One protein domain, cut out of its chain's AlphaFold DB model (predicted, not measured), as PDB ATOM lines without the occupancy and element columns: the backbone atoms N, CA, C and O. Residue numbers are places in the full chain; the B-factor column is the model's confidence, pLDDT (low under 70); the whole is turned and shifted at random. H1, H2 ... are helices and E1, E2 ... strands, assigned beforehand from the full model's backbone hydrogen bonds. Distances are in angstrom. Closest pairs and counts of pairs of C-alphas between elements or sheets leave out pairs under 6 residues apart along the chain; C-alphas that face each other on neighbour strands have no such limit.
ATOM      1  N   TRP A 127      28.959  32.312 -29.302       93.75
ATOM      2  CA  TRP A 127      30.241  32.975 -29.120       93.75
ATOM      3  C   TRP A 127      30.755  33.673 -30.371       93.75
ATOM      4  O   TRP A 127      30.386  33.362 -31.502       93.75
ATOM      5  N   TRP A 128      31.681  34.595 -30.128       93.38
ATOM      6  CA  TRP A 128      32.430  35.321 -31.139       93.38
ATOM      7  C   TRP A 128      33.901  35.282 -30.784       93.38
ATOM      8  O   TRP A 128      34.282  35.510 -29.633       93.38
ATOM      9  N   ASP A 129      34.715  34.979 -31.780       92.19
ATOM     10  CA  ASP A 129      36.147  34.833 -31.643       92.19
ATOM     11  C   ASP A 129      36.842  36.165 -31.985       92.19
ATOM     12  O   ASP A 129      36.483  36.869 -32.929       92.19
ATOM     13  N   TYR A 130      37.822  36.547 -31.171       92.25
ATOM     14  CA  TYR A 130      38.529  37.815 -31.289       92.25
ATOM     15  C   TYR A 130      40.029  37.650 -31.107       92.25
ATOM     16  O   TYR A 130      40.502  36.826 -30.326       92.25
ATOM     17  N   SER A 131      40.786  38.513 -31.784       92.69
ATOM     18  CA  SER A 131      42.235  38.608 -31.634       92.69
ATOM     19  C   SER A 131      42.619  39.967 -31.051       92.69
ATOM     20  O   SER A 131      42.659  40.979 -31.766       92.69
ATOM     21  N   TRP A 132      42.910  39.972 -29.750       93.88
ATOM     22  CA  TRP A 132      43.136  41.185 -28.963       93.88
ATOM     23  C   TRP A 132      44.516  41.233 -28.321       93.88
ATOM     24  O   TRP A 132      45.064  40.214 -27.884       93.88
ATOM     25  N   TYR A 133      45.059  42.444 -28.234       94.00
ATOM     26  CA  TYR A 133      46.171  42.783 -27.355       94.00
ATOM     27  C   TYR A 133      45.731  42.753 -25.882       94.00
ATOM     28  O   TYR A 133      44.553  42.960 -25.596       94.00
ATOM     29  N   PRO A 134      46.662  42.555 -24.928       92.19
ATOM     30  CA  PRO A 134      46.350  42.597 -23.498       92.19
ATOM     31  C   PRO A 134      45.585  43.853 -23.061       92.19
ATOM     32  O   PRO A 134      44.635  43.741 -22.295       92.19
ATOM     33  N   ASP A 135      45.944  45.026 -23.590       90.44
ATOM     34  CA  ASP A 135      45.281  46.287 -23.233       90.44
ATOM     35  C   ASP A 135      43.811  46.311 -23.691       90.44
ATOM     36  O   ASP A 135      42.939  46.767 -22.956       90.44
ATOM     37  N   GLU A 136      43.518  45.773 -24.881       94.12
ATOM     38  CA  GLU A 136      42.149  45.678 -25.406       94.12
ATOM     39  C   GLU A 136      41.295  44.726 -24.552       94.12
ATOM     40  O   GLU A 136      40.112  44.975 -24.339       94.12
ATOM     41  N   VAL A 137      41.881  43.651 -24.016       93.75
ATOM     42  CA  VAL A 137      41.161  42.680 -23.175       93.75
ATOM     43  C   VAL A 137      40.628  43.329 -21.901       93.75
ATOM     44  O   VAL A 137      39.498  43.050 -21.507       93.75
ATOM     45  N   GLU A 138      41.413  44.195 -21.258       91.94
ATOM     46  CA  GLU A 138      40.966  44.897 -20.049       91.94
ATOM     47  C   GLU A 138      39.814  45.860 -20.353       91.94
ATOM     48  O   GLU A 138      38.817  45.861 -19.632       91.94
ATOM     49  N   TYR A 139      39.876  46.576 -21.481       94.38
ATOM     50  CA  TYR A 139      38.750  47.381 -21.965       94.38
ATOM     51  C   TYR A 139      37.478  46.534 -22.133       94.38
ATOM     52  O   TYR A 139      36.407  46.884 -21.633       94.38
ATOM     53  N   TRP A 140      37.587  45.373 -22.782       95.31
ATOM     54  CA  TRP A 140      36.443  44.486 -23.002       95.31
ATOM     55  C   TRP A 140      35.870  43.891 -21.714       95.31
ATOM     56  O   TRP A 140      34.650  43.745 -21.606       95.31
ATOM     57  N   LYS A 141      36.714  43.577 -20.724       94.19
ATOM     58  CA  LYS A 141      36.254  43.125 -19.401       94.19
ATOM     59  C   LYS A 141      35.391  44.185 -18.725       94.19
ATOM     60  O   LYS A 141      34.337  43.846 -18.193       94.19
ATOM     61  N   GLU A 142      35.796  45.451 -18.775       94.12
ATOM     62  CA  GLU A 142      35.002  46.552 -18.219       94.12
ATOM     63  C   GLU A 142      33.679  46.747 -18.968       94.12
ATOM     64  O   GLU A 142      32.640  46.977 -18.348       94.12
ATOM     65  N   GLU A 143      33.693  46.644 -20.296       94.88
ATOM     66  CA  GLU A 143      32.495  46.826 -21.119       94.88
ATOM     67  C   GLU A 143      31.466  45.708 -20.934       94.88
ATOM     68  O   GLU A 143      30.265  45.984 -20.901       94.88
ATOM     69  N   ILE A 144      31.903  44.457 -20.757       93.38
ATOM     70  CA  ILE A 144      30.996  43.333 -20.480       93.38
ATOM     71  C   ILE A 144      30.199  43.551 -19.195       93.38
ATOM     72  O   ILE A 144      29.003  43.267 -19.164       93.38
ATOM     73  N   LEU A 145      30.827  44.106 -18.153       90.88
ATOM     74  CA  LEU A 145      30.168  44.363 -16.868       90.88
ATOM     75  C   LEU A 145      29.054  45.416 -16.965       90.88
ATOM     76  O   LEU A 145      28.176  45.462 -16.103       90.88
ATOM     77  N   LYS A 146      29.075  46.254 -18.007       90.25
ATOM     78  CA  LYS A 146      28.049  47.272 -18.279       90.25
ATOM     79  C   LYS A 146      26.857  46.704 -19.047       90.25
ATOM     80  O   LYS A 146      25.842  47.390 -19.180       90.25
ATOM     81  N   ASN A 147      26.970  45.490 -19.585       86.12
ATOM     82  CA  ASN A 147      25.895  44.874 -20.344       86.12
ATOM     83  C   ASN A 147      24.718  44.515 -19.419       86.12
ATOM     84  O   ASN A 147      24.873  44.232 -18.230       86.12
ATOM     85  N   SER A 148      23.511  44.544 -19.975       82.12
ATOM     86  CA  SER A 148      22.311  44.077 -19.289       82.12
ATOM     87  C   SER A 148      22.466  42.627 -18.818       82.12
ATOM     88  O   SER A 148      23.111  41.813 -19.471       82.12
ATOM     89  N   LYS A 149      21.832  42.279 -17.691       87.12
ATOM     90  CA  LYS A 149      21.868  40.902 -17.168       87.12
ATOM     91  C   LYS A 149      21.155  39.893 -18.072       87.12
ATOM     92  O   LYS A 149      21.442  38.707 -17.980       87.12
ATOM     93  N   LYS A 150      20.213  40.367 -18.890       95.00
ATOM     94  CA  LYS A 150      19.383  39.575 -19.796       95.00
ATOM     95  C   LYS A 150      19.131  40.380 -21.067       95.00
ATOM     96  O   LYS A 150      18.708  41.533 -20.977       95.00
ATOM     97  N   PHE A 151      19.377  39.776 -22.222       95.50
ATOM     98  CA  PHE A 151      19.300  40.427 -23.531       95.50
ATOM     99  C   PHE A 151      18.880  39.440 -24.618       95.50
ATOM    100  O   PHE A 151      19.041  38.234 -24.484       95.50
ATOM    101  N   THR A 152      18.344  39.953 -25.718       94.44
ATOM    102  CA  THR A 152      18.172  39.184 -26.959       94.44
ATOM    103  C   THR A 152      19.502  39.083 -27.709       94.44
ATOM    104  O   THR A 152      20.379  39.938 -27.552       94.44
ATOM    105  N   HIS A 153      19.627  38.095 -28.597       92.62
ATOM    106  CA  HIS A 153      20.774  37.980 -29.504       92.62
ATOM    107  C   HIS A 153      21.031  39.275 -30.305       92.62
ATOM    108  O   HIS A 153      22.165  39.735 -30.420       92.62
ATOM    109  N   GLU A 154      19.979  39.929 -30.810       93.06
ATOM    110  CA  GLU A 154      20.115  41.175 -31.579       93.06
ATOM    111  C   GLU A 154      20.641  42.341 -30.734       93.06
ATOM    112  O   GLU A 154      21.507  43.092 -31.189       93.06
ATOM    113  N   GLN A 155      20.160  42.482 -29.493       94.62
ATOM    114  CA  GLN A 155      20.676  43.481 -28.551       94.62
ATOM    115  C   GLN A 155      22.154  43.234 -28.243       94.62
ATOM    116  O   GLN A 155      22.940  44.184 -28.224       94.62
ATOM    117  N   PHE A 156      22.539  41.969 -28.055       95.12
ATOM    118  CA  PHE A 156      23.927  41.598 -27.818       95.12
ATOM    119  C   PHE A 156      24.820  41.934 -29.014       95.12
ATOM    120  O   PHE A 156      25.835  42.604 -28.849       95.12
ATOM    121  N   LEU A 157      24.411  41.568 -30.233       94.31
ATOM    122  CA  LEU A 157      25.143  41.906 -31.455       94.31
ATOM    123  C   LEU A 157      25.265  43.417 -31.675       94.31
ATOM    124  O   LEU A 157      26.307  43.896 -32.132       94.31
ATOM    125  N   ALA A 158      24.214  44.181 -31.374       95.12
ATOM    126  CA  ALA A 158      24.248  45.637 -31.472       95.12
ATOM    127  C   ALA A 158      25.257  46.242 -30.484       95.12
ATOM    128  O   ALA A 158      26.057  47.098 -30.877       95.12
ATOM    129  N   TRP A 159      25.261  45.767 -29.233       95.38
ATOM    130  CA  TRP A 159      26.264  46.134 -28.233       95.38
ATOM    131  C   TRP A 159      27.673  45.760 -28.706       95.38
ATOM    132  O   TRP A 159      28.532  46.630 -28.789       95.38
ATOM    133  N   LEU A 160      27.878  44.517 -29.140       95.31
ATOM    134  CA  LEU A 160      29.168  43.987 -29.580       95.31
ATOM    135  C   LEU A 160      29.779  44.822 -30.713       95.31
ATOM    136  O   LEU A 160      30.945  45.208 -30.653       95.31
ATOM    137  N   ARG A 161      28.980  45.172 -31.730       95.31
ATOM    138  CA  ARG A 161      29.417  46.033 -32.844       95.31
ATOM    139  C   ARG A 161      29.790  47.435 -32.373       95.31
ATOM    140  O   ARG A 161      30.814  47.968 -32.800       95.31
ATOM    141  N   LYS A 162      28.964  48.034 -31.511       95.94
ATOM    142  CA  LYS A 162      29.199  49.377 -30.967       95.94
ATOM    143  C   LYS A 162      30.473  49.410 -30.123       95.94
ATOM    144  O   LYS A 162      31.305  50.289 -30.328       95.94
ATOM    145  N   THR A 163      30.636  48.451 -29.219       95.00
ATOM    146  CA  THR A 163      31.794  48.347 -28.328       95.00
ATOM    147  C   THR A 163      33.069  48.041 -29.101       95.00
ATOM    148  O   THR A 163      34.092  48.662 -28.842       95.00
ATOM    149  N   ASN A 164      33.012  47.174 -30.117       94.19
ATOM    150  CA  ASN A 164      34.172  46.913 -30.966       94.19
ATOM    151  C   ASN A 164      34.629  48.171 -31.712       94.19
ATOM    152  O   ASN A 164      35.817  48.474 -31.727       94.19
ATOM    153  N   LYS A 165      33.688  48.937 -32.280       95.19
ATOM    154  CA  LYS A 165      34.005  50.222 -32.913       95.19
ATOM    155  C   LYS A 165      34.664  51.188 -31.920       95.19
ATOM    156  O   LYS A 165      35.717  51.733 -32.228       95.19
ATOM    157  N   ALA A 166      34.089  51.336 -30.727       95.25
ATOM    158  CA  ALA A 166      34.635  52.207 -29.687       95.25
ATOM    159  C   ALA A 166      36.026  51.757 -29.202       95.25
ATOM    160  O   ALA A 166      36.888  52.598 -28.973       95.25
ATOM    161  N   CYS A 167      36.273  50.446 -29.091       94.38
ATOM    162  CA  CYS A 167      37.590  49.895 -28.768       94.38
ATOM    163  C   CYS A 167      38.625  50.281 -29.832       94.38
ATOM    164  O   CYS A 167      39.699  50.774 -29.494       94.38
ATOM    165  N   CYS A 168      38.294  50.095 -31.117       91.81
ATOM    166  CA  CYS A 168      39.178  50.476 -32.215       91.81
ATOM    167  C   CYS A 168      39.503  51.975 -32.183       91.81
ATOM    168  O   CYS A 168      40.673  52.330 -32.244       91.81
ATOM    169  N   GLU A 169      38.497  52.836 -32.012       94.25
ATOM    170  CA  GLU A 169      38.676  54.294 -31.909       94.25
ATOM    171  C   GLU A 169      39.509  54.683 -30.673       94.25
ATOM    172  O   GLU A 169      40.392  55.534 -30.744       94.25
ATOM    173  N   PHE A 170      39.292  54.027 -29.529       92.69
ATOM    174  CA  PHE A 170      40.025  54.319 -28.292       92.69
ATOM    175  C   PHE A 170      41.524  53.993 -28.382       92.69
ATOM    176  O   PHE A 170      42.321  54.581 -27.636       92.69
ATOM    177  N   TYR A 171      41.910  53.062 -29.258       92.56
ATOM    178  CA  TYR A 171      43.292  52.613 -29.444       92.56
ATOM    179  C   TYR A 171      43.899  52.962 -30.812       92.56
ATOM    180  O   TYR A 171      45.049  52.594 -31.037       92.56
ATOM    181  N   GLU A 172      43.198  53.697 -31.682       88.88
ATOM    182  CA  GLU A 172      43.614  53.982 -33.068       88.88
ATOM    183  C   GLU A 172      45.042  54.551 -33.157       88.88
ATOM    184  O   GLU A 172      45.869  54.045 -33.915       88.88
ATOM    185  N   ASP A 173      45.372  55.504 -32.283       90.06
ATOM    186  CA  ASP A 173      46.693  56.149 -32.229       90.06
ATOM    187  C   ASP A 173      47.612  55.593 -31.127       90.06
ATOM    188  O   ASP A 173      48.695  56.125 -30.850       90.06
ATOM    189  N   LYS A 174      47.191  54.530 -30.435       88.44
ATOM    190  CA  LYS A 174      47.938  53.976 -29.302       88.44
ATOM    191  C   LYS A 174      48.854  52.854 -29.757       88.44
ATOM    192  O   LYS A 174      48.451  51.880 -30.385       88.44
ATOM    193  N   LYS A 175      50.115  52.927 -29.329       87.75
ATOM    194  CA  LYS A 175      51.055  51.816 -29.491       87.75
ATOM    195  C   LYS A 175      50.758  50.717 -28.467       87.75
ATOM    196  O   LYS A 175      51.291  50.738 -27.357       87.75
ATOM    197  N   LEU A 176      49.930  49.759 -28.871       88.25
ATOM    198  CA  LEU A 176      49.584  48.578 -28.082       88.25
ATOM    199  C   LEU A 176      50.811  47.687 -27.840       88.25
ATOM    200  O   LEU A 176      51.636  47.472 -28.736       88.25
ATOM    201  N   LYS A 177      50.957  47.185 -26.610       86.44
ATOM    202  CA  LYS A 177      52.082  46.324 -26.208       86.44
ATOM    203  C   LYS A 177      51.693  44.845 -26.229       86.44
ATOM    204  O   LYS A 177      50.545  44.474 -26.018       86.44
ATOM    205  N   GLY A 178      52.688  43.979 -26.421       88.12
ATOM    206  CA  GLY A 178      52.511  42.525 -26.395       88.12
ATOM    207  C   GLY A 178      52.073  41.931 -27.736       88.12
ATOM    208  O   GLY A 178      52.153  42.573 -28.782       88.12
ATOM    209  N   LYS A 179      51.664  40.660 -27.707       90.69
ATOM    210  CA  LYS A 179      51.131  39.943 -28.871       90.69
ATOM    211  C   LYS A 179      49.624  39.811 -28.734       90.69
ATOM    212  O   LYS A 179      49.126  39.653 -27.619       90.69
ATOM    213  N   LYS A 180      48.930  39.821 -29.871       91.88
ATOM    214  CA  LYS A 180      47.528  39.431 -29.899       91.88
ATOM    215  C   LYS A 180      47.393  37.967 -29.514       91.88
ATOM    216  O   LYS A 180      48.200  37.141 -29.944       91.88
ATOM    217  N   ASN A 181      46.366  37.663 -28.738       90.94
ATOM    218  CA  ASN A 181      45.968  36.292 -28.475       90.94
ATOM    219  C   ASN A 181      44.490  36.105 -28.804       90.94
ATOM    220  O   ASN A 181      43.756  37.083 -28.957       90.94
ATOM    221  N   GLN A 182      44.082  34.845 -28.922       90.31
ATOM    222  CA  GLN A 182      42.696  34.498 -29.181       90.31
ATOM    223  C   GLN A 182      41.878  34.617 -27.895       90.31
ATOM    224  O   GLN A 182      42.270  34.106 -26.847       90.31
ATOM    225  N   TYR A 183      40.727  35.261 -27.993       92.62
ATOM    226  CA  TYR A 183      39.712  35.328 -26.956       92.62
ATOM    227  C   TYR A 183      38.357  35.006 -27.563       92.62
ATOM    228  O   TYR A 183      38.168  35.089 -28.777       92.62
ATOM    229  N   TYR A 184      37.415  34.656 -26.704       93.56
ATOM    230  CA  TYR A 184      36.030  34.439 -27.076       93.56
ATOM    231  C   TYR A 184      35.157  35.275 -26.164       93.56
ATOM    232  O   TYR A 184      35.350  35.239 -24.951       93.56
ATOM    233  N   ILE A 185      34.192  35.998 -26.725       94.88
ATOM    234  CA  ILE A 185      33.048  36.448 -25.937       94.88
ATOM    235  C   ILE A 185      31.951  35.423 -26.134       94.88
ATOM    236  O   ILE A 185      31.614  35.111 -27.272       94.88
ATOM    237  N   THR A 186      31.393  34.920 -25.042       94.50
ATOM    238  CA  THR A 186      30.329  33.919 -25.079       94.50
ATOM    239  C   THR A 186      29.178  34.285 -24.157       94.50
ATOM    240  O   THR A 186      29.379  35.003 -23.175       94.50
ATOM    241  N   ILE A 187      27.984  33.820 -24.510       95.12
ATOM    242  CA  ILE A 187      26.718  34.051 -23.813       95.12
ATOM    243  C   ILE A 187      25.973  32.725 -23.655       95.12
ATOM    244  O   ILE A 187      26.122  31.827 -24.485       95.12
ATOM    245  N   ASP A 188      25.157  32.622 -22.611       93.25
ATOM    246  CA  ASP A 188      24.337  31.440 -22.339       93.25
ATOM    247  C   ASP A 188      22.872  31.721 -22.680       93.25
ATOM    248  O   ASP A 188      22.370  32.824 -22.439       93.25
ATOM    249  N   LEU A 189      22.196  30.729 -23.250       93.06
ATOM    250  CA  LEU A 189      20.756  30.734 -23.488       93.06
ATOM    251  C   LEU A 189      20.020  30.578 -22.153       93.06
ATOM    252  O   LEU A 189      20.410  29.760 -21.324       93.06
ATOM    253  N   ILE A 190      18.944  31.339 -21.950       93.81
ATOM    254  CA  ILE A 190      18.044  31.148 -20.808       93.81
ATOM    255  C   ILE A 190      16.940  30.181 -21.238       93.81
ATOM    256  O   ILE A 190      15.953  30.593 -21.854       93.81
ATOM    257  N   ASP A 191      17.115  28.896 -20.938       89.12
ATOM    258  CA  ASP A 191      16.190  27.836 -21.357       89.12
ATOM    259  C   ASP A 191      14.760  28.064 -20.837       89.12
ATOM    260  O   ASP A 191      13.786  27.752 -21.525       89.12
ATOM    261  N   GLU A 192      14.605  28.671 -19.657       90.56
ATOM    262  CA  GLU A 192      13.300  28.946 -19.045       90.56
ATOM    263  C   GLU A 192      12.485  30.016 -19.787       90.56
ATOM    264  O   GLU A 192      11.274  30.115 -19.589       90.56
ATOM    265  N   ASP A 193      13.128  30.820 -20.638       88.94
ATOM    266  CA  ASP A 193      12.477  31.879 -21.415       88.94
ATOM    267  C   ASP A 193      12.070  31.435 -22.829       88.94
ATOM    268  O   ASP A 193      11.534  32.238 -23.603       88.94
ATOM    269  N   ILE A 194      12.332  30.178 -23.194       91.88
ATOM    270  CA  ILE A 194      12.028  29.665 -24.528       91.88
ATOM    271  C   ILE A 194      10.527  29.436 -24.688       91.88
ATOM    272  O   ILE A 194       9.925  28.557 -24.074       91.88
ATOM    273  N   GLU A 195       9.920  30.205 -25.592       92.69
ATOM    274  CA  GLU A 195       8.510  30.082 -25.944       92.69
ATOM    275  C   GLU A 195       8.289  30.444 -27.416       92.69
ATOM    276  O   GLU A 195       8.777  31.464 -27.907       92.69
ATOM    277  N   VAL A 196       7.511  29.626 -28.131       91.38
ATOM    278  CA  VAL A 196       7.171  29.883 -29.537       91.38
ATOM    279  C   VAL A 196       6.421  31.210 -29.663       91.38
ATOM    280  O   VAL A 196       5.396  31.429 -29.024       91.38
ATOM    281  N   GLY A 197       6.909  32.084 -30.539       92.44
ATOM    282  CA  GLY A 197       6.396  33.442 -30.712       92.44
ATOM    283  C   GLY A 197       7.067  34.480 -29.810       92.44
ATOM    284  O   GLY A 197       6.815  35.671 -29.992       92.44
ATOM    285  N   LYS A 198       7.964  34.076 -28.900       93.06
ATOM    286  CA  LYS A 198       8.832  34.978 -28.132       93.06
ATOM    287  C   LYS A 198      10.281  34.851 -28.592       93.06
ATOM    288  O   LYS A 198      10.725  33.803 -29.049       93.06
ATOM    289  N   THR A 199      11.016  35.957 -28.531       92.56
ATOM    290  CA  THR A 199      12.444  35.952 -28.866       92.56
ATOM    291  C   THR A 199      13.220  35.280 -27.727       92.56
ATOM    292  O   THR A 199      13.070  35.727 -26.589       92.56
ATOM    293  N   PRO A 200      14.054  34.259 -28.012       94.56
ATOM    294  CA  PRO A 200      14.966  33.676 -27.036       94.56
ATOM    295  C   PRO A 200      15.851  34.725 -26.361       94.56
ATOM    296  O   PRO A 200      16.333  35.665 -27.005       94.56
ATOM    297  N   MET A 201      16.064  34.543 -25.063       95.31
ATOM    298  CA  MET A 201      16.837  35.453 -24.228       95.31
ATOM    299  C   MET A 201      18.136  34.789 -23.781       95.31
ATOM    300  O   MET A 201      18.201  33.577 -23.608       95.31
ATOM    301  N   PHE A 202      19.158  35.609 -23.578       95.38
ATOM    302  CA  PHE A 202      20.507  35.201 -23.223       95.38
ATOM    303  C   PHE A 202      21.012  35.995 -22.022       95.38
ATOM    304  O   PHE A 202      20.503  37.081 -21.712       95.38
ATOM    305  N   HIS A 203      22.028  35.460 -21.357       95.31
ATOM    306  CA  HIS A 203      22.675  36.072 -20.204       95.31
ATOM    307  C   HIS A 203      24.162  35.706 -20.109       95.31
ATOM    308  O   HIS A 203      24.741  35.095 -21.006       95.31
ATOM    309  N   ASN A 204      24.775  36.125 -18.996       92.44
ATOM    310  CA  ASN A 204      26.124  35.743 -18.579       92.44
ATOM    311  C   ASN A 204      27.218  35.954 -19.652       92.44
ATOM    312  O   ASN A 204      27.987  35.029 -19.938       92.44
ATOM    313  N   PRO A 205      27.313  37.164 -20.247       94.56
ATOM    314  CA  PRO A 205      28.382  37.460 -21.183       94.56
ATOM    315  C   PRO A 205      29.730  37.364 -20.468       94.56
ATOM    316  O   PRO A 205      29.949  38.021 -19.449       94.56
ATOM    317  N   ARG A 206      30.643  36.554 -21.003       93.00
ATOM    318  CA  ARG A 206      31.977  36.339 -20.423       93.00
ATOM    319  C   ARG A 206      33.054  36.276 -21.495       93.00
ATOM    320  O   ARG A 206      32.795  35.852 -22.618       93.00
ATOM    321  N   ILE A 207      34.267  36.686 -21.121       93.56
ATOM    322  CA  ILE A 207      35.466  36.539 -21.952       93.56
ATOM    323  C   ILE A 207      36.205  35.280 -21.526       93.56
ATOM    324  O   ILE A 207      36.593  35.148 -20.367       93.56
ATOM    325  N   LEU A 208      36.445  34.395 -22.486       92.19
ATOM    326  CA  LEU A 208      37.276  33.214 -22.323       92.19
ATOM    327  C   LEU A 208      38.571  33.390 -23.098       92.19
ATOM    328  O   LEU A 208      38.593  33.935 -24.204       92.19
ATOM    329  N   PHE A 209      39.664  32.923 -22.513       87.56
ATOM    330  CA  PHE A 209      40.966  32.983 -23.150       87.56
ATOM    331  C   PHE A 209      41.214  31.725 -23.982       87.56
ATOM    332  O   PHE A 209      41.228  30.627 -23.436       87.56
ATOM    333  N   GLY A 210      41.456  31.908 -25.282       77.38
ATOM    334  CA  GLY A 210      41.880  30.887 -26.239       77.38
ATOM    335  C   GLY A 210      43.280  30.361 -25.949       77.38
ATOM    336  O   GLY A 210      44.231  30.823 -26.581       77.38
TER     337      GLY A 210
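What this domain is: This is residues 127 to 210 of the 211 residues of an uncharacterized protein of uncultured Clostridium sp (UniProt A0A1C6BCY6). A strongly twisted, antiparallel sheet, E1 E3 E4 E2, curls round H2, with H1 on the same face: two layers. The 84 printed residues include two helices and four strands, ordered E1 H1 E2 H2 E3 E4, class mixed. The rod spans 49 by 23 by 17 A, only just loose, close to compact, radius of gyration of the C-alphas 14.4 A.

How they stand to each other: E3, residues 181 to 189, and E4, residues 201 to 209, form a hairpin; N 186 and O 206, 3.0 A, are within hydrogen-bond range. E1, residues 127 to 132, is antiparallel to E3. H1, residues 134 to 145, is on the sheet, height 8.9 A. H2, residues 153 to 171, touches H1 with residues 163 to 167 alone, closest C-alphas Glu 136 and Cys 167, 7.1 A. E2, residues 150 to 152, H2 and E3 form a split strand-helix-strand unit, E4 between its strands, crossover right-handed. O i to N i+4 pairs are within range throughout H2, 7 of 8 in H1.

Where its parts are: E1 begins at C-alpha 127 (30.241, 32.975, -29.120); E4 ends at C-alpha 209 (40.966, 32.983, -23.150). H2 is 26.9 A long.

The domain as a whole: The printed part has no cut. The E3 to E4 link is long. No printed residue is under 70.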